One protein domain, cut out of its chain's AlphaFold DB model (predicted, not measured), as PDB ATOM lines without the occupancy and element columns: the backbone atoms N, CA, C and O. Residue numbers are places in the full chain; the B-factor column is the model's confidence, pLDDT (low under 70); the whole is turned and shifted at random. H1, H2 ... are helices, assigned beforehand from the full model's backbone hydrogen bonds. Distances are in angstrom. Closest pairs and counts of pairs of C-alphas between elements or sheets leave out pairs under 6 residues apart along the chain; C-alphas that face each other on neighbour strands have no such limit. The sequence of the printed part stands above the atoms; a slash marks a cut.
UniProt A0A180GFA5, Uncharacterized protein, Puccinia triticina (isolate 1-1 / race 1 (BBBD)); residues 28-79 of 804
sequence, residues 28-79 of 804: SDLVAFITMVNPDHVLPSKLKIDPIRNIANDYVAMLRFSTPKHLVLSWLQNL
ATOM      1  N   SER A  28      97.115 155.072 167.524       97.62
ATOM      2  CA  SER A  28      97.360 153.623 167.499       97.62
ATOM      3  C   SER A  28      98.190 153.195 166.295       97.62
ATOM      4  O   SER A  28      99.104 152.394 166.436       97.62
ATOM      5  N   ASP A  29      97.886 153.767 165.137       97.69
ATOM      6  CA  ASP A  29      98.369 153.312 163.838       97.69
ATOM      7  C   ASP A  29      99.783 153.868 163.604       97.69
ATOM      8  O   ASP A  29     100.684 153.146 163.187       97.69
ATOM      9  N   LEU A  30     100.003 155.128 164.003       98.00
ATOM     10  CA  LEU A  30     101.320 155.772 164.071       98.00
ATOM     11  C   LEU A  30     102.261 155.078 165.071       98.00
ATOM     12  O   LEU A  30     103.424 154.842 164.756       98.00
ATOM     13  N   VAL A  31     101.768 154.728 166.267       97.94
ATOM     14  CA  VAL A  31     102.548 153.983 167.273       97.94
ATOM     15  C   VAL A  31     102.887 152.584 166.759       97.94
ATOM     16  O   VAL A  31     104.045 152.189 166.828       97.94
ATOM     17  N   ALA A  32     101.916 151.860 166.193       97.56
ATOM     18  CA  ALA A  32     102.142 150.533 165.623       97.56
ATOM     19  C   ALA A  32     103.169 150.567 164.481       97.56
ATOM     20  O   ALA A  32     104.043 149.708 164.438       97.56
ATOM     21  N   PHE A  33     103.119 151.579 163.608       97.69
ATOM     22  CA  PHE A  33     104.127 151.788 162.568       97.69
ATOM     23  C   PHE A  33     105.526 152.029 163.159       97.69
ATOM     24  O   PHE A  33     106.472 151.346 162.776       97.69
ATOM     25  N   ILE A  34     105.670 152.936 164.133       97.94
ATOM     26  CA  ILE A  34     106.974 153.222 164.758       97.94
ATOM     27  C   ILE A  34     107.532 151.975 165.460       97.94
ATOM     28  O   ILE A  34     108.677 151.612 165.215       97.94
ATOM     29  N   THR A  35     106.726 151.270 166.261       97.38
ATOM     30  CA  THR A  35     107.139 150.031 166.946       97.38
ATOM     31  C   THR A  35     107.376 148.861 165.977       97.38
ATOM     32  O   THR A  35     108.109 147.935 166.301       97.38
ATOM     33  N   MET A  36     106.809 148.885 164.770       96.75
ATOM     34  CA  MET A  36     107.114 147.906 163.722       96.75
ATOM     35  C   MET A  36     108.467 148.182 163.048       96.75
ATOM     36  O   MET A  36     109.202 147.241 162.755       96.75
ATOM     37  N   VAL A  37     108.801 149.454 162.799       96.69
ATOM     38  CA  VAL A  37     110.057 149.855 162.137       96.69
ATOM     39  C   VAL A  37     111.236 149.860 163.116       96.69
ATOM     40  O   VAL A  37     112.331 149.426 162.764       96.69
ATOM     41  N   ASN A  38     111.012 150.296 164.356       97.62
ATOM     42  CA  ASN A  38     111.955 150.191 165.465       97.62
ATOM     43  C   ASN A  38     111.223 149.763 166.756       97.62
ATOM     44  O   ASN A  38     110.707 150.619 167.482       97.62
ATOM     45  N   PRO A  39     111.198 148.457 167.087       97.44
ATOM     46  CA  PRO A  39     110.491 147.959 168.268       97.44
ATOM     47  C   PRO A  39     111.061 148.452 169.600       97.44
ATOM     48  O   PRO A  39     110.367 148.396 170.611       97.44
ATOM     49  N   ASP A  40     112.295 148.959 169.597       97.25
ATOM     50  CA  ASP A  40     112.988 149.442 170.793       97.25
ATOM     51  C   ASP A  40     112.725 150.945 171.047       97.25
ATOM     52  O   ASP A  40     113.153 151.503 172.058       97.25
ATOM     53  N   HIS A  41     111.981 151.620 170.156       97.12
ATOM     54  CA  HIS A  41     111.622 153.034 170.293       97.12
ATOM     55  C   HIS A  41     110.442 153.246 171.264       97.12
ATOM     56  O   HIS A  41     109.274 153.340 170.867       97.12
ATOM     57  N   VAL A  42     110.743 153.398 172.555       97.00
ATOM     58  CA  VAL A  42     109.741 153.659 173.606       97.00
ATOM     59  C   VAL A  42     109.098 155.048 173.445       97.00
ATOM     60  O   VAL A  42     109.672 156.073 173.806       97.00
ATOM     61  N   LEU A  43     107.866 155.096 172.926       97.75
ATOM     62  CA  LEU A  43     107.086 156.334 172.786       97.75
ATOM     63  C   LEU A  43     106.377 156.725 174.099       97.75
ATOM     64  O   LEU A  43     105.597 155.927 174.628       97.75
ATOM     65  N   PRO A  44     106.518 157.973 174.595       97.56
ATOM     66  CA  PRO A  44     105.780 158.435 175.769       97.56
ATOM     67  C   PRO A  44     104.257 158.382 175.568       97.56
ATOM     68  O   PRO A  44     103.702 158.993 174.650       97.56
ATOM     69  N   SER A  45     103.544 157.723 176.485       96.75
ATOM     70  CA  SER A  45     102.078 157.561 176.431       96.75
ATOM     71  C   SER A  45     101.298 158.886 176.422       96.75
ATOM     72  O   SER A  45     100.178 158.941 175.919       96.75
ATOM     73  N   LYS A  46     101.910 159.972 176.917       97.00
ATOM     74  CA  LYS A  46     101.343 161.332 176.963       97.00
ATOM     75  C   LYS A  46     101.709 162.224 175.763       97.00
ATOM     76  O   LYS A  46     101.205 163.342 175.688       97.00
ATOM     77  N   LEU A  47     102.553 161.772 174.826       97.75
ATOM     78  CA  LEU A  47     102.961 162.579 173.659       97.75
ATOM     79  C   LEU A  47     101.731 163.003 172.825       97.75
ATOM     80  O   LEU A  47     100.807 162.203 172.676       97.75
ATOM     81  N   LYS A  48     101.684 164.229 172.285       98.12
ATOM     82  CA  LYS A  48     100.607 164.653 171.358       98.12
ATOM     83  C   LYS A  48     100.737 163.919 170.015       98.12
ATOM     84  O   LYS A  48     101.801 163.387 169.720       98.12
ATOM     85  N   ILE A  49      99.673 163.876 169.204       97.38
ATOM     86  CA  ILE A  49      99.689 163.100 167.951       97.38
ATOM     87  C   ILE A  49     100.715 163.628 166.941       97.38
ATOM     88  O   ILE A  49     101.396 162.828 166.316       97.38
ATOM     89  N   ASP A  50     100.888 164.944 166.827       97.81
ATOM     90  CA  ASP A  50     101.741 165.537 165.792       97.81
ATOM     91  C   ASP A  50     103.243 165.269 166.011       97.81
ATOM     92  O   ASP A  50     103.881 164.805 165.074       97.81
ATOM     93  N   PRO A  51     103.807 165.343 167.236       98.25
ATOM     94  CA  PRO A  51     105.127 164.770 167.518       98.25
ATOM     95  C   PRO A  51     105.289 163.288 167.128       98.25
ATOM     96  O   PRO A  51     106.370 162.890 166.710       98.25
ATOM     97  N   ILE A  52     104.235 162.466 167.221       98.38
ATOM     98  CA  ILE A  52     104.284 161.061 166.769       98.38
ATOM     99  C   ILE A  52     104.264 160.994 165.231       98.38
ATOM    100  O   ILE A  52     104.936 160.141 164.659       98.38
ATOM    101  N   ARG A  53     103.552 161.903 164.545       98.31
ATOM    102  CA  ARG A  53     103.614 162.039 163.077       98.31
ATOM    103  C   ARG A  53     105.010 162.416 162.603       98.31
ATOM    104  O   ARG A  53     105.473 161.815 161.642       98.31
ATOM    105  N   ASN A  54     105.679 163.337 163.296       98.00
ATOM    106  CA  ASN A  54     107.056 163.721 162.995       98.00
ATOM    107  C   ASN A  54     107.981 162.497 163.096       98.00
ATOM    108  O   ASN A  54     108.577 162.119 162.096       98.00
ATOM    109  N   ILE A  55     107.979 161.788 164.233       98.06
ATOM    110  CA  ILE A  55     108.797 160.574 164.429       98.06
ATOM    111  C   ILE A  55     108.477 159.503 163.367       98.06
ATOM    112  O   ILE A  55     109.382 158.907 162.786       98.06
ATOM    113  N   ALA A  56     107.197 159.264 163.060       98.12
ATOM    114  CA  ALA A  56     106.805 158.332 162.002       98.12
ATOM    115  C   ALA A  56     107.264 158.795 160.605       98.12
ATOM    116  O   ALA A  56     107.618 157.959 159.776       98.12
ATOM    117  N   ASN A  57     107.306 160.101 160.340       97.94
ATOM    118  CA  ASN A  57     107.853 160.671 159.111       97.94
ATOM    119  C   ASN A  57     109.374 160.546 159.030       97.94
ATOM    120  O   ASN A  57     109.877 160.237 157.956       97.94
ATOM    121  N   ASP A  58     110.091 160.698 160.138       97.62
ATOM    122  CA  ASP A  58     111.538 160.480 160.188       97.62
ATOM    123  C   ASP A  58     111.864 159.003 159.900       97.62
ATOM    124  O   ASP A  58     112.771 158.698 159.123       97.62
ATOM    125  N   TYR A  59     111.038 158.074 160.403       97.50
ATOM    126  CA  TYR A  59     111.096 156.661 160.018       97.50
ATOM    127  C   TYR A  59     110.745 156.421 158.539       97.50
ATOM    128  O   TYR A  59     111.479 155.701 157.868       97.50
ATOM    129  N   VAL A  60     109.695 157.039 157.981       96.62
ATOM    130  CA  VAL A  60     109.378 156.933 156.537       96.62
ATOM    131  C   VAL A  60     110.490 157.524 155.662       96.62
ATOM    132  O   VAL A  60     110.817 156.953 154.622       96.62
ATOM    133  N   ALA A  61     111.117 158.628 156.074       96.12
ATOM    134  CA  ALA A  61     112.259 159.218 155.385       96.12
ATOM    135  C   ALA A  61     113.466 158.271 155.424       96.12
ATOM    136  O   ALA A  61     114.012 157.939 154.374       96.12
ATOM    137  N   MET A  62     113.830 157.750 156.599       94.88
ATOM    138  CA  MET A  62     114.912 156.773 156.748       94.88
ATOM    139  C   MET A  62     114.663 155.486 155.945       94.88
ATOM    140  O   MET A  62     115.607 154.942 155.371       94.88
ATOM    141  N   LEU A  63     113.408 155.030 155.840       94.38
ATOM    142  CA  LEU A  63     113.015 153.897 154.994       94.38
ATOM    143  C   LEU A  63     113.127 154.195 153.488       94.38
ATOM    144  O   LEU A  63     113.420 153.287 152.717       94.38
ATOM    145  N   ARG A  64     112.906 155.446 153.059       93.38
ATOM    146  CA  ARG A  64     113.037 155.876 151.653       93.38
ATOM    147  C   ARG A  64     114.486 156.153 151.242       93.38
ATOM    148  O   ARG A  64     114.847 155.883 150.102       93.38
ATOM    149  N   PHE A  65     115.307 156.689 152.147       90.75
ATOM    150  CA  PHE A  65     116.713 157.018 151.878       90.75
ATOM    151  C   PHE A  65     117.671 155.842 152.107       90.75
ATOM    152  O   PHE A  65     118.718 155.770 151.463       90.75
ATOM    153  N   SER A  66     117.315 154.876 152.960       86.62
ATOM    154  CA  SER A  66     118.037 153.604 153.024       86.62
ATOM    155  C   SER A  66     117.794 152.812 151.743       86.62
ATOM    156  O   SER A  66     116.725 152.232 151.558       86.62
ATOM    157  N   THR A  67     118.799 152.737 150.868       74.06
ATOM    158  CA  THR A  67     118.732 151.842 149.701       74.06
ATOM    159  C   THR A  67     118.383 150.411 150.149       74.06
ATOM    160  O   THR A  67     118.849 149.985 151.215       74.06
ATOM    161  N   PRO A  68     117.611 149.626 149.365       70.50
ATOM    162  CA  PRO A  68     117.085 148.334 149.820       70.50
ATOM    163  C   PRO A  68     118.147 147.377 150.373       70.50
ATOM    164  O   PRO A  68     117.888 146.657 151.330       70.50
ATOM    165  N   LYS A  69     119.374 147.424 149.834       73.44
ATOM    166  CA  LYS A  69     120.525 146.644 150.315       73.44
ATOM    167  C   LYS A  69     120.866 146.951 151.780       73.44
ATOM    168  O   LYS A  69     121.041 146.030 152.570       73.44
ATOM    169  N   HIS A  70     120.931 148.229 152.152       66.56
ATOM    170  CA  HIS A  70     121.294 148.649 153.508       66.56
ATOM    171  C   HIS A  70     120.162 148.386 154.512       66.56
ATOM    172  O   HIS A  70     120.411 148.014 155.659       66.56
ATOM    173  N   LEU A  71     118.913 148.520 154.054       67.38
ATOM    174  CA  LEU A  71     117.722 148.214 154.842       67.38
ATOM    175  C   LEU A  71     117.601 146.713 155.130       67.38
ATOM    176  O   LEU A  71     117.428 146.331 156.283       67.38
ATOM    177  N   VAL A  72     117.762 145.864 154.109       67.94
ATOM    178  CA  VAL A  72     117.742 144.400 154.255       67.94
ATOM    179  C   VAL A  72     118.875 143.928 155.165       67.94
ATOM    180  O   VAL A  72     118.621 143.123 156.053       67.94
ATOM    181  N   LEU A  73     120.096 144.460 155.030       70.62
ATOM    182  CA  LEU A  73     121.208 144.104 155.923       70.62
ATOM    183  C   LEU A  73     120.954 144.519 157.382       70.62
ATOM    184  O   LEU A  73     121.159 143.709 158.283       70.62
ATOM    185  N   SER A  74     120.461 145.737 157.629       70.12
ATOM    186  CA  SER A  74     120.130 146.216 158.984       70.12
ATOM    187  C   SER A  74     118.967 145.433 159.610       70.12
ATOM    188  O   SER A  74     119.039 144.995 160.761       70.12
ATOM    189  N   TRP A  75     117.910 145.177 158.833       71.31
ATOM    190  CA  TRP A  75     116.759 144.392 159.273       71.31
ATOM    191  C   TRP A  75     117.140 142.934 159.551       71.31
ATOM    192  O   TRP A  75     116.776 142.417 160.603       71.31
ATOM    193  N   LEU A  76     117.940 142.295 158.688       63.47
ATOM    194  CA  LEU A  76     118.461 140.945 158.930       63.47
ATOM    195  C   LEU A  76     119.377 140.896 160.158       63.47
ATOM    196  O   LEU A  76     119.235 139.981 160.962       63.47
ATOM    197  N   GLN A  77     120.257 141.881 160.374       70.69
ATOM    198  CA  GLN A  77     121.065 141.947 161.599       70.69
ATOM    199  C   GLN A  77     120.194 142.054 162.858       70.69
ATOM    200  O   GLN A  77     120.462 141.370 163.846       70.69
ATOM    201  N   ASN A  78     119.131 142.861 162.834       60.88
ATOM    202  CA  ASN A  78     118.200 142.968 163.960       60.88
ATOM    203  C   ASN A  78     117.305 141.724 164.117       60.88
ATOM    204  O   ASN A  78     116.991 141.348 165.245       60.88
ATOM    205  N   LEU A  79     116.948 141.037 163.028       57.84
ATOM    206  CA  LEU A  79     116.232 139.758 163.054       57.84
ATOM    207  C   LEU A  79     117.100 138.642 163.654       57.84
ATOM    208  O   LEU A  79     116.621 137.882 164.490       57.84
TER     209      LEU A  79
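This is residues 28 to 79 of the 804 residues of an uncharacterized protein of Puccinia triticina (isolate 1-1 / race 1 (BBBD)) (UniProt A0A180GFA5). The long helix H2 makes most of the length, with H1 side by side with part of it and H3 turning off past its last residues to make an open corner. Between H1 and H2, the long link folds back past H1. The 52 printed residues, with three named helices in the order H1, H2, H3 and no named strand, are all helix by class. The whole is elongated, 35 by 20 by 13 A, and only just compact, close to loose, with a radius of gyration of the C-alphas of 11.9 A.

H2, residues 49 to 65, touches H1, residues 28 to 37, with residues 52 to 59 alone; the closest C-alphas, of Ala 56 and Ile 34, are 5.8 A apart. They run the same way at a shallow tilt of 33 degrees, only just short of steep. H3, residues 68 to 79, is close to H2 but not clearly touching: the closest C-alphas, of Leu 71 and Leu 63, are 7.4 A apart. These two run opposite ways at a steep tilt of 63 degrees. H1 and H3 are apart. In H1, H2 and H3 every O i to N i+4 pair is within hydrogen-bond range.

H2 is 24.2 A long, from C-alpha 49 at (99.689, 163.100, 167.951). H1 measures 14.3 A and H3 15.8 A, ending at C-alpha 79 at (116.232, 139.758, 163.054).

The C-alphas farthest apart, of Lys 46 and Lys 69, are 36.0 A apart. The printed part has no cut. The link from H1 to H2 is long, that from H2 to H3 tight. Residues 70 to 72, 76 and 78 to 79 have pLDDT under 70.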